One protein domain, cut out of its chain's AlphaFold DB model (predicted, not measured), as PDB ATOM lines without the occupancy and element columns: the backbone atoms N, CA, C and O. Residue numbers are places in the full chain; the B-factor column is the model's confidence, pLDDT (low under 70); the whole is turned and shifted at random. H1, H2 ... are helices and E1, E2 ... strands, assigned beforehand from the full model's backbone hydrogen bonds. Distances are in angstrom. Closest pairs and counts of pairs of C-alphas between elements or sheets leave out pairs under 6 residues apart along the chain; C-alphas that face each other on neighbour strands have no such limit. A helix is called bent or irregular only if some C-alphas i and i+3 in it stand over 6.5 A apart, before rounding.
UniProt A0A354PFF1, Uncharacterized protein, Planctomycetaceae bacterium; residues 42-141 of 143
ATOM      1  N   SER A  42      26.752 -38.931 -20.794       84.38
ATOM      2  CA  SER A  42      27.941 -38.076 -20.680       84.38
ATOM      3  C   SER A  42      27.738 -36.855 -19.782       84.38
ATOM      4  O   SER A  42      28.704 -36.370 -19.210       84.38
ATOM      5  N   GLU A  43      26.505 -36.364 -19.660       93.00
ATOM      6  CA  GLU A  43      26.153 -35.170 -18.874       93.00
ATOM      7  C   GLU A  43      25.567 -35.536 -17.502       93.00
ATOM      8  O   GLU A  43      25.545 -34.721 -16.578       93.00
ATOM      9  N   GLU A  44      25.111 -36.780 -17.339       95.38
ATOM     10  CA  GLU A  44      24.502 -37.255 -16.100       95.38
ATOM     11  C   GLU A  44      25.497 -37.217 -14.929       95.38
ATOM     12  O   GLU A  44      25.151 -36.790 -13.829       95.38
ATOM     13  N   ALA A  45      26.754 -37.610 -15.149       97.00
ATOM     14  CA  ALA A  45      27.767 -37.559 -14.097       97.00
ATOM     15  C   ALA A  45      27.946 -36.131 -13.552       97.00
ATOM     16  O   ALA A  45      27.931 -35.937 -12.336       97.00
ATOM     17  N   ASP A  46      28.025 -35.129 -14.426       97.06
ATOM     18  CA  ASP A  46      28.185 -33.730 -14.020       97.06
ATOM     19  C   ASP A  46      26.958 -33.218 -13.259       97.06
ATOM     20  O   ASP A  46      27.090 -32.548 -12.227       97.06
ATOM     21  N   LEU A  47      25.758 -33.584 -13.716       98.06
ATOM     22  CA  LEU A  47      24.507 -33.233 -13.053       98.06
ATOM     23  C   LEU A  47      24.469 -33.770 -11.610       98.06
ATOM     24  O   LEU A  47      24.182 -33.011 -10.680       98.06
ATOM     25  N   TYR A  48      24.801 -35.046 -11.409       98.38
ATOM     26  CA  TYR A  48      24.631 -35.733 -10.125       98.38
ATOM     27  C   TYR A  48      25.833 -35.660  -9.181       98.38
ATOM     28  O   TYR A  48      25.640 -35.762  -7.968       98.38
ATOM     29  N   LEU A  49      27.051 -35.498  -9.703       98.19
ATOM     30  CA  LEU A  49      28.299 -35.597  -8.933       98.19
ATOM     31  C   LEU A  49      29.034 -34.258  -8.781       98.19
ATOM     32  O   LEU A  49      30.081 -34.205  -8.139       98.19
ATOM     33  N   THR A  50      28.465 -33.166  -9.290       98.31
ATOM     34  CA  THR A  50      28.953 -31.804  -9.036       98.31
ATOM     35  C   THR A  50      27.943 -31.045  -8.185       98.31
ATOM     36  O   THR A  50      26.759 -31.007  -8.513       98.31
ATOM     37  N   ALA A  51      28.367 -30.417  -7.089       98.38
ATOM     38  CA  ALA A  51      27.474 -29.596  -6.266       98.38
ATOM     39  C   ALA A  51      27.178 -28.250  -6.952       98.38
ATOM     40  O   ALA A  51      28.060 -27.662  -7.574       98.38
ATOM     41  N   SER A  52      25.941 -27.759  -6.852       98.31
ATOM     42  CA  SER A  52      25.554 -26.407  -7.283       98.31
ATOM     43  C   SER A  52      24.172 -26.034  -6.738       98.31
ATOM     44  O   SER A  52      23.330 -26.906  -6.509       98.31
ATOM     45  N   GLY A  53      23.920 -24.736  -6.559       97.75
ATOM     46  CA  GLY A  53      22.635 -24.223  -6.093       97.75
ATOM     47  C   GLY A  53      22.205 -24.848  -4.764       97.75
ATOM     48  O   GLY A  53      22.952 -24.815  -3.787       97.75
ATOM     49  N   ARG A  54      21.002 -25.436  -4.722       98.00
ATOM     50  CA  ARG A  54      20.481 -26.132  -3.534       98.00
ATOM     51  C   ARG A  54      21.027 -27.550  -3.351       98.00
ATOM     52  O   ARG A  54      20.816 -28.135  -2.294       98.00
ATOM     53  N   TYR A  55      21.704 -28.102  -4.355       98.50
ATOM     54  CA  TYR A  55      22.271 -29.445  -4.312       98.50
ATOM     55  C   TYR A  55      23.741 -29.401  -3.891       98.50
ATOM     56  O   TYR A  55      24.609 -28.889  -4.602       98.50
ATOM     57  N   THR A  56      24.020 -29.926  -2.708       98.62
ATOM     58  CA  THR A  56      25.292 -29.774  -2.003       98.62
ATOM     59  C   THR A  56      26.147 -31.039  -2.068       98.62
ATOM     60  O   THR A  56      25.673 -32.121  -2.405       98.62
ATOM     61  N   VAL A  57      27.418 -30.934  -1.665       98.75
ATOM     62  CA  VAL A  57      28.292 -32.110  -1.500       98.75
ATOM     63  C   VAL A  57      27.714 -33.100  -0.483       98.75
ATOM     64  O   VAL A  57      27.817 -34.309  -0.678       98.75
ATOM     65  N   ALA A  58      27.056 -32.606   0.573       98.81
ATOM     66  CA  ALA A  58      26.396 -33.462   1.553       98.81
ATOM     67  C   ALA A  58      25.268 -34.290   0.918       98.81
ATOM     68  O   ALA A  58      25.137 -35.469   1.231       98.81
ATOM     69  N   ASP A  59      24.513 -33.707  -0.018       98.81
ATOM     70  CA  ASP A  59      23.466 -34.424  -0.751       98.81
ATOM     71  C   ASP A  59      24.055 -35.502  -1.670       98.81
ATOM     72  O   ASP A  59      23.541 -36.617  -1.716       98.81
ATOM     73  N   ILE A  60      25.162 -35.215  -2.366       98.81
ATOM     74  CA  ILE A  60      25.862 -36.199  -3.215       98.81
ATOM     75  C   ILE A  60      26.280 -37.417  -2.384       98.81
ATOM     76  O   ILE A  60      26.020 -38.562  -2.764       98.81
ATOM     77  N   VAL A  61      26.880 -37.170  -1.217       98.81
ATOM     78  CA  VAL A  61      27.288 -38.227  -0.285       98.81
ATOM     79  C   VAL A  61      26.072 -38.979   0.254       98.81
ATOM     80  O   VAL A  61      26.080 -40.209   0.261       98.81
ATOM     81  N   ALA A  62      25.009 -38.272   0.647       98.69
ATOM     82  CA  ALA A  62      23.783 -38.876   1.169       98.69
ATOM     83  C   ALA A  62      23.059 -39.748   0.128       98.69
ATOM     84  O   ALA A  62      22.456 -40.760   0.481       98.69
ATOM     85  N   ASN A  63      23.167 -39.411  -1.158       98.69
ATOM     86  CA  ASN A  63      22.651 -40.229  -2.255       98.69
ATOM     87  C   ASN A  63      23.590 -41.381  -2.659       98.69
ATOM     88  O   ASN A  63      23.228 -42.202  -3.506       98.69
ATOM     89  N   GLY A  64      24.769 -41.492  -2.040       98.56
ATOM     90  CA  GLY A  64      25.702 -42.599  -2.237       98.56
ATOM     91  C   GLY A  64      26.737 -42.385  -3.342       98.56
ATOM     92  O   GLY A  64      27.267 -43.370  -3.843       98.56
ATOM     93  N   ASN A  65      27.045 -41.136  -3.718       98.44
ATOM     94  CA  ASN A  65      28.025 -40.795  -4.764       98.44
ATOM     95  C   ASN A  65      27.754 -41.513  -6.099       98.44
ATOM     96  O   ASN A  65      28.660 -42.051  -6.733       98.44
ATOM     97  N   GLN A  66      26.485 -41.546  -6.498       98.19
ATOM     98  CA  GLN A  66      26.017 -42.236  -7.695       98.19
ATOM     99  C   GLN A  66      25.028 -41.363  -8.470       98.19
ATOM    100  O   GLN A  66      24.481 -40.403  -7.928       98.19
ATOM    101  N   THR A  67      24.777 -41.714  -9.727       98.44
ATOM    102  CA  THR A  67      23.747 -41.089 -10.564       98.44
ATOM    103  C   THR A  67      22.394 -41.794 -10.424       98.44
ATOM    104  O   THR A  67      22.302 -42.903  -9.880       98.44
ATOM    105  N   ALA A  68      21.326 -41.196 -10.959       97.81
ATOM    106  CA  ALA A  68      20.019 -41.848 -10.996       97.81
ATOM    107  C   ALA A  68      20.037 -43.149 -11.818       97.81
ATOM    108  O   ALA A  68      19.478 -44.153 -11.373       97.81
ATOM    109  N   SER A  69      20.728 -43.200 -12.959       97.25
ATOM    110  CA  SER A  69      20.869 -44.427 -13.761       97.25
ATOM    111  C   SER A  69      21.534 -45.568 -13.002       97.25
ATOM    112  O   SER A  69      21.194 -46.734 -13.209       97.25
ATOM    113  N   GLN A  70      22.479 -45.253 -12.115       97.88
ATOM    114  CA  GLN A  70      23.135 -46.246 -11.270       97.88
ATOM    115  C   GLN A  70      22.184 -46.742 -10.175       97.88
ATOM    116  O   GLN A  70      21.957 -47.951 -10.076       97.88
ATOM    117  N   LYS A  71      21.561 -45.822  -9.423       98.12
ATOM    118  CA  LYS A  71      20.637 -46.152  -8.322       98.12
ATOM    119  C   LYS A  71      19.399 -46.915  -8.809       98.12
ATOM    120  O   LYS A  71      18.944 -47.847  -8.151       98.12
ATOM    121  N   PHE A  72      18.879 -46.558  -9.983       97.38
ATOM    122  CA  PHE A  72      17.594 -47.029 -10.507       97.38
ATOM    123  C   PHE A  72      17.713 -47.925 -11.751       97.38
ATOM    124  O   PHE A  72      16.746 -48.081 -12.493       97.38
ATOM    125  N   LYS A  73      18.860 -48.580 -11.979       95.31
ATOM    126  CA  LYS A  73      19.157 -49.392 -13.183       95.31
ATOM    127  C   LYS A  73      18.080 -50.410 -13.594       95.31
ATOM    128  O   LYS A  73      17.985 -50.774 -14.764       95.31
ATOM    129  N   ARG A  74      17.307 -50.934 -12.641       94.38
ATOM    130  CA  ARG A  74      16.237 -51.929 -12.871       94.38
ATOM    131  C   ARG A  74      14.858 -51.430 -12.444       94.38
ATOM    132  O   ARG A  74      13.937 -52.225 -12.276       94.38
ATOM    133  N   PHE A  75      14.732 -50.128 -12.232       96.31
ATOM    134  CA  PHE A  75      13.485 -49.515 -11.826       96.31
ATOM    135  C   PHE A  75      12.474 -49.553 -12.972       96.31
ATOM    136  O   PHE A  75      12.798 -49.257 -14.121       96.31
ATOM    137  N   GLN A  76      11.234 -49.900 -12.646       94.56
ATOM    138  CA  GLN A  76      10.117 -49.850 -13.579       94.56
ATOM    139  C   GLN A  76       9.166 -48.751 -13.133       94.56
ATOM    140  O   GLN A  76       8.515 -48.864 -12.092       94.56
ATOM    141  N   ALA A  77       9.090 -47.688 -13.927       94.06
ATOM    142  CA  ALA A  77       8.169 -46.602 -13.652       94.06
ATOM    143  C   ALA A  77       6.718 -47.078 -13.801       94.06
ATOM    144  O   ALA A  77       6.347 -47.694 -14.801       94.06
ATOM    145  N   LYS A  78       5.896 -46.772 -12.797       89.81
ATOM    146  CA  LYS A  78       4.451 -47.015 -12.793       89.81
ATOM    147  C   LYS A  78       3.759 -45.670 -12.656       89.81
ATOM    148  O   LYS A  78       3.405 -45.260 -11.557       89.81
ATOM    149  N   HIS A  79       3.662 -44.953 -13.768       94.19
ATOM    150  CA  HIS A  79       3.048 -43.632 -13.776       94.19
ATOM    151  C   HIS A  79       1.550 -43.756 -13.480       94.19
ATOM    152  O   HIS A  79       0.822 -44.405 -14.228       94.19
ATOM    153  N   ASP A  80       1.106 -43.123 -12.398       94.94
ATOM    154  CA  ASP A  80      -0.302 -42.998 -12.040       94.94
ATOM    155  C   ASP A  80      -0.691 -41.516 -12.077       94.94
ATOM    156  O   ASP A  80      -0.269 -40.713 -11.243       94.94
ATOM    157  N   PHE A  81      -1.463 -41.150 -13.101       94.56
ATOM    158  CA  PHE A  81      -1.913 -39.780 -13.360       94.56
ATOM    159  C   PHE A  81      -3.140 -39.378 -12.537       94.56
ATOM    160  O   PHE A  81      -3.642 -38.269 -12.701       94.56
ATOM    161  N   ASN A  82      -3.626 -40.254 -11.657       94.94
ATOM    162  CA  ASN A  82      -4.785 -40.002 -10.818       94.94
ATOM    163  C   ASN A  82      -4.431 -40.164  -9.326       94.94
ATOM    164  O   ASN A  82      -4.969 -41.059  -8.664       94.94
ATOM    165  N   PRO A  83      -3.516 -39.326  -8.790       96.38
ATOM    166  CA  PRO A  83      -3.188 -39.351  -7.370       96.38
ATOM    167  C   PRO A  83      -4.439 -39.074  -6.532       96.38
ATOM    168  O   PRO A  83      -5.303 -38.281  -6.905       96.38
ATOM    169  N   LYS A  84      -4.537 -39.736  -5.383       97.00
ATOM    170  CA  LYS A  84      -5.601 -39.512  -4.403       97.00
ATOM    171  C   LYS A  84      -5.229 -38.359  -3.484       97.00
ATOM    172  O   LYS A  84      -4.063 -37.991  -3.388       97.00
ATOM    173  N   VAL A  85      -6.217 -37.807  -2.785       97.38
ATOM    174  CA  VAL A  85      -5.973 -36.824  -1.718       97.38
ATOM    175  C   VAL A  85      -4.953 -37.400  -0.738       97.38
ATOM    176  O   VAL A  85      -5.011 -38.584  -0.406       97.38
ATOM    177  N   ASP A  86      -3.999 -36.560  -0.351       96.75
ATOM    178  CA  ASP A  86      -2.861 -36.866   0.515       96.75
ATOM    179  C   ASP A  86      -1.789 -37.802  -0.077       96.75
ATOM    180  O   ASP A  86      -0.780 -38.063   0.581       96.75
ATOM    181  N   ASP A  87      -1.917 -38.254  -1.332       97.56
ATOM    182  CA  ASP A  87      -0.807 -38.929  -2.011       97.56
ATOM    183  C   ASP A  87       0.365 -37.955  -2.223       97.56
ATOM    184  O   ASP A  87       0.188 -36.811  -2.656       97.56
ATOM    185  N   ALA A  88       1.588 -38.440  -1.994       97.69
ATOM    186  CA  ALA A  88       2.790 -37.757  -2.456       97.69
ATOM    187  C   ALA A  88       2.790 -37.695  -3.991       97.69
ATOM    188  O   ALA A  88       2.541 -38.699  -4.667       97.69
ATOM    189  N   ILE A  89       3.097 -36.523  -4.543       98.19
ATOM    190  CA  ILE A  89       3.124 -36.293  -5.990       98.19
ATOM    191  C   ILE A  89       4.526 -35.951  -6.475       98.19
ATOM    192  O   ILE A  89       5.316 -35.324  -5.775       98.19
ATOM    193  N   CYS A  90       4.824 -36.358  -7.705       98.12
ATOM    194  CA  CYS A  90       6.059 -36.017  -8.383       98.12
ATOM    195  C   CYS A  90       6.149 -34.488  -8.562       98.12
ATOM    196  O   CYS A  90       5.238 -33.901  -9.156       98.12
ATOM    197  N   PRO A  91       7.245 -33.839  -8.127       97.94
ATOM    198  CA  PRO A  91       7.432 -32.397  -8.273       97.94
ATOM    199  C   PRO A  91       7.372 -31.868  -9.709       97.94
ATOM    200  O   PRO A  91       7.067 -30.693  -9.901       97.94
ATOM    201  N   ILE A  92       7.666 -32.722 -10.694       97.81
ATOM    202  CA  ILE A  92       7.727 -32.361 -12.115       97.81
ATOM    203  C   ILE A  92       6.374 -32.544 -12.800       97.81
ATOM    204  O   ILE A  92       5.866 -31.643 -13.456       97.81
ATOM    205  N   THR A  93       5.768 -33.716 -12.630       96.69
ATOM    206  CA  THR A  93       4.625 -34.150 -13.447       96.69
ATOM    207  C   THR A  93       3.296 -34.084 -12.703       96.69
ATOM    208  O   THR A  93       2.249 -34.274 -13.313       96.69
ATOM    209  N   GLN A  94       3.324 -33.875 -11.382       96.12
ATOM    210  CA  GLN A  94       2.165 -33.939 -10.480       96.12
ATOM    211  C   GLN A  94       1.411 -35.282 -10.483       96.12
ATOM    212  O   GLN A  94       0.341 -35.394  -9.889       96.12
ATOM    213  N   THR A  95       1.979 -36.320 -11.102       96.38
ATOM    214  CA  THR A  95       1.501 -37.702 -10.989       96.38
ATOM    215  C   THR A  95       1.846 -38.265  -9.615       96.38
ATOM    216  O   THR A  95       2.692 -37.713  -8.907       96.38
ATOM    217  N   LYS A  96       1.229 -39.381  -9.221       97.62
ATOM    218  CA  LYS A  96       1.586 -40.064  -7.975       97.62
ATOM    219  C   LYS A  96       3.076 -40.420  -7.978       97.62
ATOM    220  O   LYS A  96       3.577 -41.046  -8.919       97.62
ATOM    221  N   ALA A  97       3.785 -40.014  -6.930       98.12
ATOM    222  CA  ALA A  97       5.184 -40.362  -6.751       98.12
ATOM    223  C   ALA A  97       5.331 -41.856  -6.425       98.12
ATOM    224  O   ALA A  97       4.462 -42.462  -5.793       98.12
ATOM    225  N   ASN A  98       6.446 -42.455  -6.839       97.81
ATOM    226  CA  ASN A  98       6.794 -43.809  -6.439       97.81
ATOM    227  C   ASN A  98       7.631 -43.739  -5.145       97.81
ATOM    228  O   ASN A  98       8.682 -43.095  -5.160       97.81
ATOM    229  N   PRO A  99       7.216 -44.398  -4.045       96.62
ATOM    230  CA  PRO A  99       7.967 -44.382  -2.786       96.62
ATOM    231  C   PRO A  99       9.380 -44.973  -2.915       96.62
ATOM    232  O   PRO A  99      10.259 -44.613  -2.142       96.62
ATOM    233  N   ASP A 100       9.626 -45.820  -3.918       97.25
ATOM    234  CA  ASP A 100      10.940 -46.417  -4.175       97.25
ATOM    235  C   ASP A 100      11.846 -45.529  -5.048       97.25
ATOM    236  O   ASP A 100      12.984 -45.897  -5.337       97.25
ATOM    237  N   CYS A 101      11.359 -44.375  -5.517       98.38
ATOM    238  CA  CYS A 101      12.104 -43.453  -6.369       98.38
ATOM    239  C   CYS A 101      12.307 -42.120  -5.645       98.38
ATOM    240  O   CYS A 101      11.563 -41.164  -5.858       98.38
ATOM    241  N   SER A 102      13.319 -42.074  -4.773       98.56
ATOM    242  CA  SER A 102      13.661 -40.882  -3.996       98.56
ATOM    243  C   SER A 102      15.072 -40.348  -4.256       98.56
ATOM    244  O   SER A 102      16.000 -41.094  -4.605       98.56
ATOM    245  N   TRP A 103      15.242 -39.041  -4.055       98.81
ATOM    246  CA  TRP A 103      16.534 -38.355  -4.103       98.81
ATOM    247  C   TRP A 103      16.620 -37.268  -3.031       98.81
ATOM    248  O   TRP A 103      15.638 -36.574  -2.763       98.81
ATOM    249  N   ILE A 104      17.798 -37.109  -2.425       98.88
ATOM    250  CA  ILE A 104      18.058 -36.076  -1.416       98.88
ATOM    251  C   ILE A 104      18.572 -34.808  -2.101       98.88
ATOM    252  O   ILE A 104      19.523 -34.873  -2.881       98.88
ATOM    253  N   ILE A 105      17.951 -33.660  -1.817       98.62
ATOM    254  CA  ILE A 105      18.327 -32.341  -2.352       98.62
ATOM    255  C   ILE A 105      18.186 -31.292  -1.246       98.62
ATOM    256  O   ILE A 105      17.114 -31.127  -0.658       98.62
ATOM    257  N   GLY A 106      19.254 -30.554  -0.942       97.94
ATOM    258  CA  GLY A 106      19.258 -29.563   0.133       97.94
ATOM    259  C   GLY A 106      18.873 -30.167   1.485       97.94
ATOM    260  O   GLY A 106      18.064 -29.578   2.205       97.94
ATOM    261  N   GLY A 107      19.362 -31.373   1.783       98.31
ATOM    262  CA  GLY A 107      19.099 -32.122   3.013       98.31
ATOM    263  C   GLY A 107      17.681 -32.683   3.157       98.31
ATOM    264  O   GLY A 107      17.328 -33.152   4.234       98.31
ATOM    265  N   ASN A 108      16.854 -32.619   2.112       98.38
ATOM    266  CA  ASN A 108      15.467 -33.081   2.140       98.38
ATOM    267  C   ASN A 108      15.261 -34.225   1.144       98.38
ATOM    268  O   ASN A 108      15.762 -34.156   0.025       98.38
ATOM    269  N   GLU A 109      14.503 -35.251   1.535       98.62
ATOM    270  CA  GLU A 109      14.121 -36.350   0.646       98.62
ATOM    271  C   GLU A 109      12.891 -35.969  -0.191       98.62
ATOM    272  O   GLU A 109      11.869 -35.539   0.348       98.62
ATOM    273  N   TYR A 110      12.997 -36.132  -1.509       98.75
ATOM    274  CA  TYR A 110      11.909 -35.938  -2.468       98.75
ATOM    275  C   TYR A 110      11.591 -37.255  -3.165       98.75
ATOM    276  O   TYR A 110      12.501 -38.035  -3.444       98.75
ATOM    277  N   PHE A 111      10.315 -37.470  -3.488       98.44
ATOM    278  CA  PHE A 111       9.831 -38.658  -4.191       98.44
ATOM    279  C   PHE A 111       9.377 -38.304  -5.606       98.44
ATOM    280  O   PHE A 111       8.739 -37.276  -5.835       98.44
ATOM    281  N   PHE A 112       9.679 -39.180  -6.557       98.56
ATOM    282  CA  PHE A 112       9.468 -38.958  -7.982       98.56
ATOM    283  C   PHE A 112       8.703 -40.127  -8.594       98.56
ATOM    284  O   PHE A 112       8.732 -41.248  -8.091       98.56
ATOM    285  N   CYS A 113       7.995 -39.899  -9.698       97.69
ATOM    286  CA  CYS A 113       7.329 -40.997 -10.402       97.69
ATOM    287  C   CYS A 113       8.308 -41.844 -11.237       97.69
ATOM    288  O   CYS A 113       8.013 -43.006 -11.532       97.69
ATOM    289  N   CYS A 114       9.461 -41.278 -11.622       97.69
ATOM    290  CA  CYS A 114      10.495 -41.949 -12.407       97.69
ATOM    291  C   CYS A 114      11.860 -41.225 -12.357       97.69
ATOM    292  O   CYS A 114      11.902 -40.033 -12.041       97.69
ATOM    293  N   PRO A 115      12.970 -41.907 -12.721       98.00
ATOM    294  CA  PRO A 115      14.313 -41.323 -12.696       98.00
ATOM    295  C   PRO A 115      14.498 -40.049 -13.540       98.00
ATOM    296  O   PRO A 115      15.103 -39.116 -13.025       98.00
ATOM    297  N   PRO A 116      13.935 -39.912 -14.760       97.62
ATOM    298  CA  PRO A 116      14.060 -38.663 -15.521       97.62
ATOM    299  C   PRO A 116      13.472 -37.425 -14.825       97.62
ATOM    300  O   PRO A 116      13.921 -36.311 -15.066       97.62
ATOM    301  N   CYS A 117      12.493 -37.591 -13.928       98.38
ATOM    302  CA  CYS A 117      11.985 -36.466 -13.133       98.38
ATOM    303  C   CYS A 117      12.999 -35.992 -12.082       98.38
ATOM    304  O   CYS A 117      12.947 -34.836 -11.670       98.38
ATOM    305  N   ILE A 118      13.919 -36.862 -11.653       98.62
ATOM    306  CA  ILE A 118      15.031 -36.476 -10.781       98.62
ATOM    307  C   ILE A 118      15.980 -35.567 -11.559       98.62
ATOM    308  O   ILE A 118      16.361 -34.529 -11.027       98.62
ATOM    309  N   ASP A 119      16.294 -35.903 -12.818       98.38
ATOM    310  CA  ASP A 119      17.168 -35.089 -13.671       98.38
ATOM    311  C   ASP A 119      16.641 -33.649 -13.765       98.38
ATOM    312  O   ASP A 119      17.351 -32.690 -13.456       98.38
ATOM    313  N   GLU A 120      15.369 -33.499 -14.143       98.12
ATOM    314  CA  GLU A 120      14.736 -32.190 -14.313       98.12
ATOM    315  C   GLU A 120      14.651 -31.410 -13.001       98.12
ATOM    316  O   GLU A 120      14.980 -30.221 -12.952       98.12
ATOM    317  N   PHE A 121      14.280 -32.078 -11.910       98.38
ATOM    318  CA  PHE A 121      14.174 -31.417 -10.617       98.38
ATOM    319  C   PHE A 121      15.540 -31.008 -10.060       98.38
ATOM    320  O   PHE A 121      15.665 -29.950  -9.443       98.38
ATOM    321  N   LEU A 122      16.584 -31.802 -10.310       98.31
ATOM    322  CA  LEU A 122      17.945 -31.478  -9.909       98.31
ATOM    323  C   LEU A 122      18.497 -30.294 -10.708       98.31
ATOM    324  O   LEU A 122      19.135 -29.417 -10.124       98.31
ATOM    325  N   MET A 123      18.211 -30.228 -12.013       98.00
ATOM    326  CA  MET A 123      18.520 -29.054 -12.835       98.00
ATOM    327  C   MET A 123      17.845 -27.801 -12.269       98.00
ATOM    328  O   MET A 123      18.533 -26.808 -12.032       98.00
ATOM    329  N   ALA A 124      16.547 -27.873 -11.951       97.88
ATOM    330  CA  ALA A 124      15.810 -26.765 -11.347       97.88
ATOM    331  C   ALA A 124      16.403 -26.336  -9.993       97.88
ATOM    332  O   ALA A 124      16.644 -25.153  -9.768       97.88
ATOM    333  N   ALA A 125      16.720 -27.288  -9.111       98.06
ATOM    334  CA  ALA A 125      17.321 -27.020  -7.803       98.06
ATOM    335  C   ALA A 125      18.706 -26.349  -7.889       98.06
ATOM    336  O   ALA A 125      19.120 -25.636  -6.968       98.06
ATOM    337  N   LYS A 126      19.441 -26.592  -8.978       98.19
ATOM    338  CA  LYS A 126      20.739 -25.970  -9.252       98.19
ATOM    339  C   LYS A 126      20.588 -24.574  -9.852       98.19
ATOM    340  O   LYS A 126      21.307 -23.671  -9.435       98.19
ATOM    341  N   SER A 127      19.677 -24.399 -10.811       97.56
ATOM    342  CA  SER A 127      19.492 -23.135 -11.537       97.56
ATOM    343  C   SER A 127      18.689 -22.095 -10.759       97.56
ATOM    344  O   SER A 127      18.992 -20.909 -10.842       97.56
ATOM    345  N   ASP A 128      17.685 -22.531  -9.997       96.81
ATOM    346  CA  ASP A 128      16.851 -21.693  -9.135       96.81
ATOM    347  C   ASP A 128      16.693 -22.337  -7.739       96.81
ATOM    348  O   ASP A 128      15.687 -22.986  -7.434       96.81
ATOM    349  N   PRO A 129      17.693 -22.167  -6.850       92.50
ATOM    350  CA  PRO A 129      17.722 -22.806  -5.529       92.50
ATOM    351  C   PRO A 129      16.543 -22.460  -4.607       92.50
ATOM    352  O   PRO A 129      16.286 -23.168  -3.624       92.50
ATOM    353  N   TRP A 130      15.842 -21.360  -4.884       93.25
ATOM    354  CA  TRP A 130      14.713 -20.880  -4.087       93.25
ATOM    355  C   TRP A 130      13.356 -21.186  -4.734       93.25
ATOM    356  O   TRP A 130      12.334 -21.032  -4.068       93.25
ATOM    357  N   GLY A 131      13.344 -21.658  -5.985       94.19
ATOM    358  CA  GLY A 131      12.134 -22.007  -6.733       94.19
ATOM    359  C   GLY A 131      11.530 -23.370  -6.381       94.19
ATOM    360  O   GLY A 131      10.345 -23.599  -6.634       94.19
ATOM    361  N   ILE A 132      12.298 -24.277  -5.765       96.25
ATOM    362  CA  ILE A 132      11.773 -25.570  -5.304       96.25
ATOM    363  C   ILE A 132      11.075 -25.441  -3.941       96.25
ATOM    364  O   ILE A 132      11.549 -24.749  -3.037       96.25
ATOM    365  N   LYS A 133       9.941 -26.131  -3.783       97.19
ATOM    366  CA  LYS A 133       9.153 -26.144  -2.539       97.19
ATOM    367  C   LYS A 133       9.706 -27.171  -1.547       97.19
ATOM    368  O   LYS A 133      10.626 -27.923  -1.864       97.19
ATOM    369  N   ARG A 134       9.140 -27.236  -0.339       97.38
ATOM    370  CA  ARG A 134       9.481 -28.292   0.626       97.38
ATOM    371  C   ARG A 134       8.836 -29.615   0.200       97.38
ATOM    372  O   ARG A 134       7.780 -29.584  -0.431       97.38
ATOM    373  N   PRO A 135       9.374 -30.777   0.613       97.62
ATOM    374  CA  PRO A 135       8.749 -32.072   0.324       97.62
ATOM    375  C   PRO A 135       7.264 -32.143   0.710       97.62
ATOM    376  O   PRO A 135       6.449 -32.643  -0.056       97.62
ATOM    377  N   SER A 136       6.889 -31.559   1.855       97.12
ATOM    378  CA  SER A 136       5.504 -31.516   2.357       97.12
ATOM    379  C   SER A 136       4.520 -30.740   1.474       97.12
ATOM    380  O   SER A 136       3.309 -30.833   1.671       97.12
ATOM    381  N   ASP A 137       5.026 -29.943   0.534       97.62
ATOM    382  CA  ASP A 137       4.208 -29.160  -0.389       97.62
ATOM    383  C   ASP A 137       3.889 -29.945  -1.673       97.62
ATOM    384  O   ASP A 137       2.993 -29.557  -2.423       97.62
ATOM    385  N   TYR A 138       4.587 -31.061  -1.915       97.69
ATOM    386  CA  TYR A 138       4.360 -31.977  -3.033       97.69
ATOM    387  C   TYR A 138       3.405 -33.102  -2.629       97.69
ATOM    388  O   TYR A 138       3.721 -34.290  -2.689       97.69
ATOM    389  N   VAL A 139       2.207 -32.698  -2.215       97.81
ATOM    390  CA  VAL A 139       1.112 -33.587  -1.818       97.81
ATOM    391  C   VAL A 139      -0.132 -33.196  -2.604       97.81
ATOM    392  O   VAL A 139      -0.424 -32.005  -2.752       97.81
ATOM    393  N   HIS A 140      -0.864 -34.178  -3.124       97.19
ATOM    394  CA  HIS A 140      -2.136 -33.925  -3.783       97.19
ATOM    395  C   HIS A 140      -3.176 -33.462  -2.756       97.19
ATOM    396  O   HIS A 140      -3.401 -34.119  -1.742       97.19
ATOM    397  N   ARG A 141      -3.818 -32.324  -3.019       94.00
ATOM    398  CA  ARG A 141      -4.867 -31.750  -2.168       94.00
ATOM    399  C   ARG A 141      -6.160 -31.649  -2.968       94.00
ATOM    400  O   ARG A 141      -6.106 -31.524  -4.192       94.00
TER     401      ARG A 141
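This is residues 42 to 141 of the 143 residues of an uncharacterized protein of Planctomycetaceae bacterium (UniProt A0A354PFF1). A bent two-stranded hairpin, E1 and E2, makes the middle, with the longest helix, H4, packed on it and the short helices H1, H2 and H3 gathered toward one end. The long stretch 72 to 97, with no named element, loops out to the opposite end, and the tail 128 to 141 runs there too. The printed part has 100 residues, in the order H1 H2 H3 E1 E2 H4; its class is mixed, helices and strands, with under half of the residues in named elements. It is compact, with a radius of gyration of the C-alphas of 12.9 A, and spans 36 by 32 by 19 A.

H1, residues 42 to 49, touches H4, residues 115 to 127, through residues 119 to 123 of H4 alone; the closest C-alphas, Leu 47 and Met 123, are 7.3 A apart. They run the same way at a steep tilt of 67 degrees, only just short of about perpendicular. H2, residues 57 to 62, comes nearest to E1, residues 98 to 105, at the C-alphas of Asp 59 and Ile 104, 5.7 A apart. H3, residues 68 to 71, touches residues 115 to 119 of H4 alone; the closest C-alphas, Ala 68 and Pro 115, are 6.0 A apart. E1 and E2, residues 108 to 112, form an antiparallel hairpin, with N 103 and O 110 at 3.0 A and N 112 and O 101 at 2.8 A, within hydrogen-bond range. In H2 and H4 every O i to N i+4 pair is within range, in H1 3 of 4; H3 is too short for such a pair.

H1 begins at C-alpha 42 (27.941, -38.076, -20.680) and is only just irregular, with C-alphas 42 and 45 6.6 A apart. E1, 16.8 A long, bends by 69 degrees at residue 101. H4, 18.9 A long, ends at C-alpha 127 (19.492, -23.135, -11.537).

The C-alphas farthest apart, Ser 42 and Val 85, are 38.9 A apart. The printed part has no cut; the link H3 to E1 is long. No printed residue is under 70 in pLDDT.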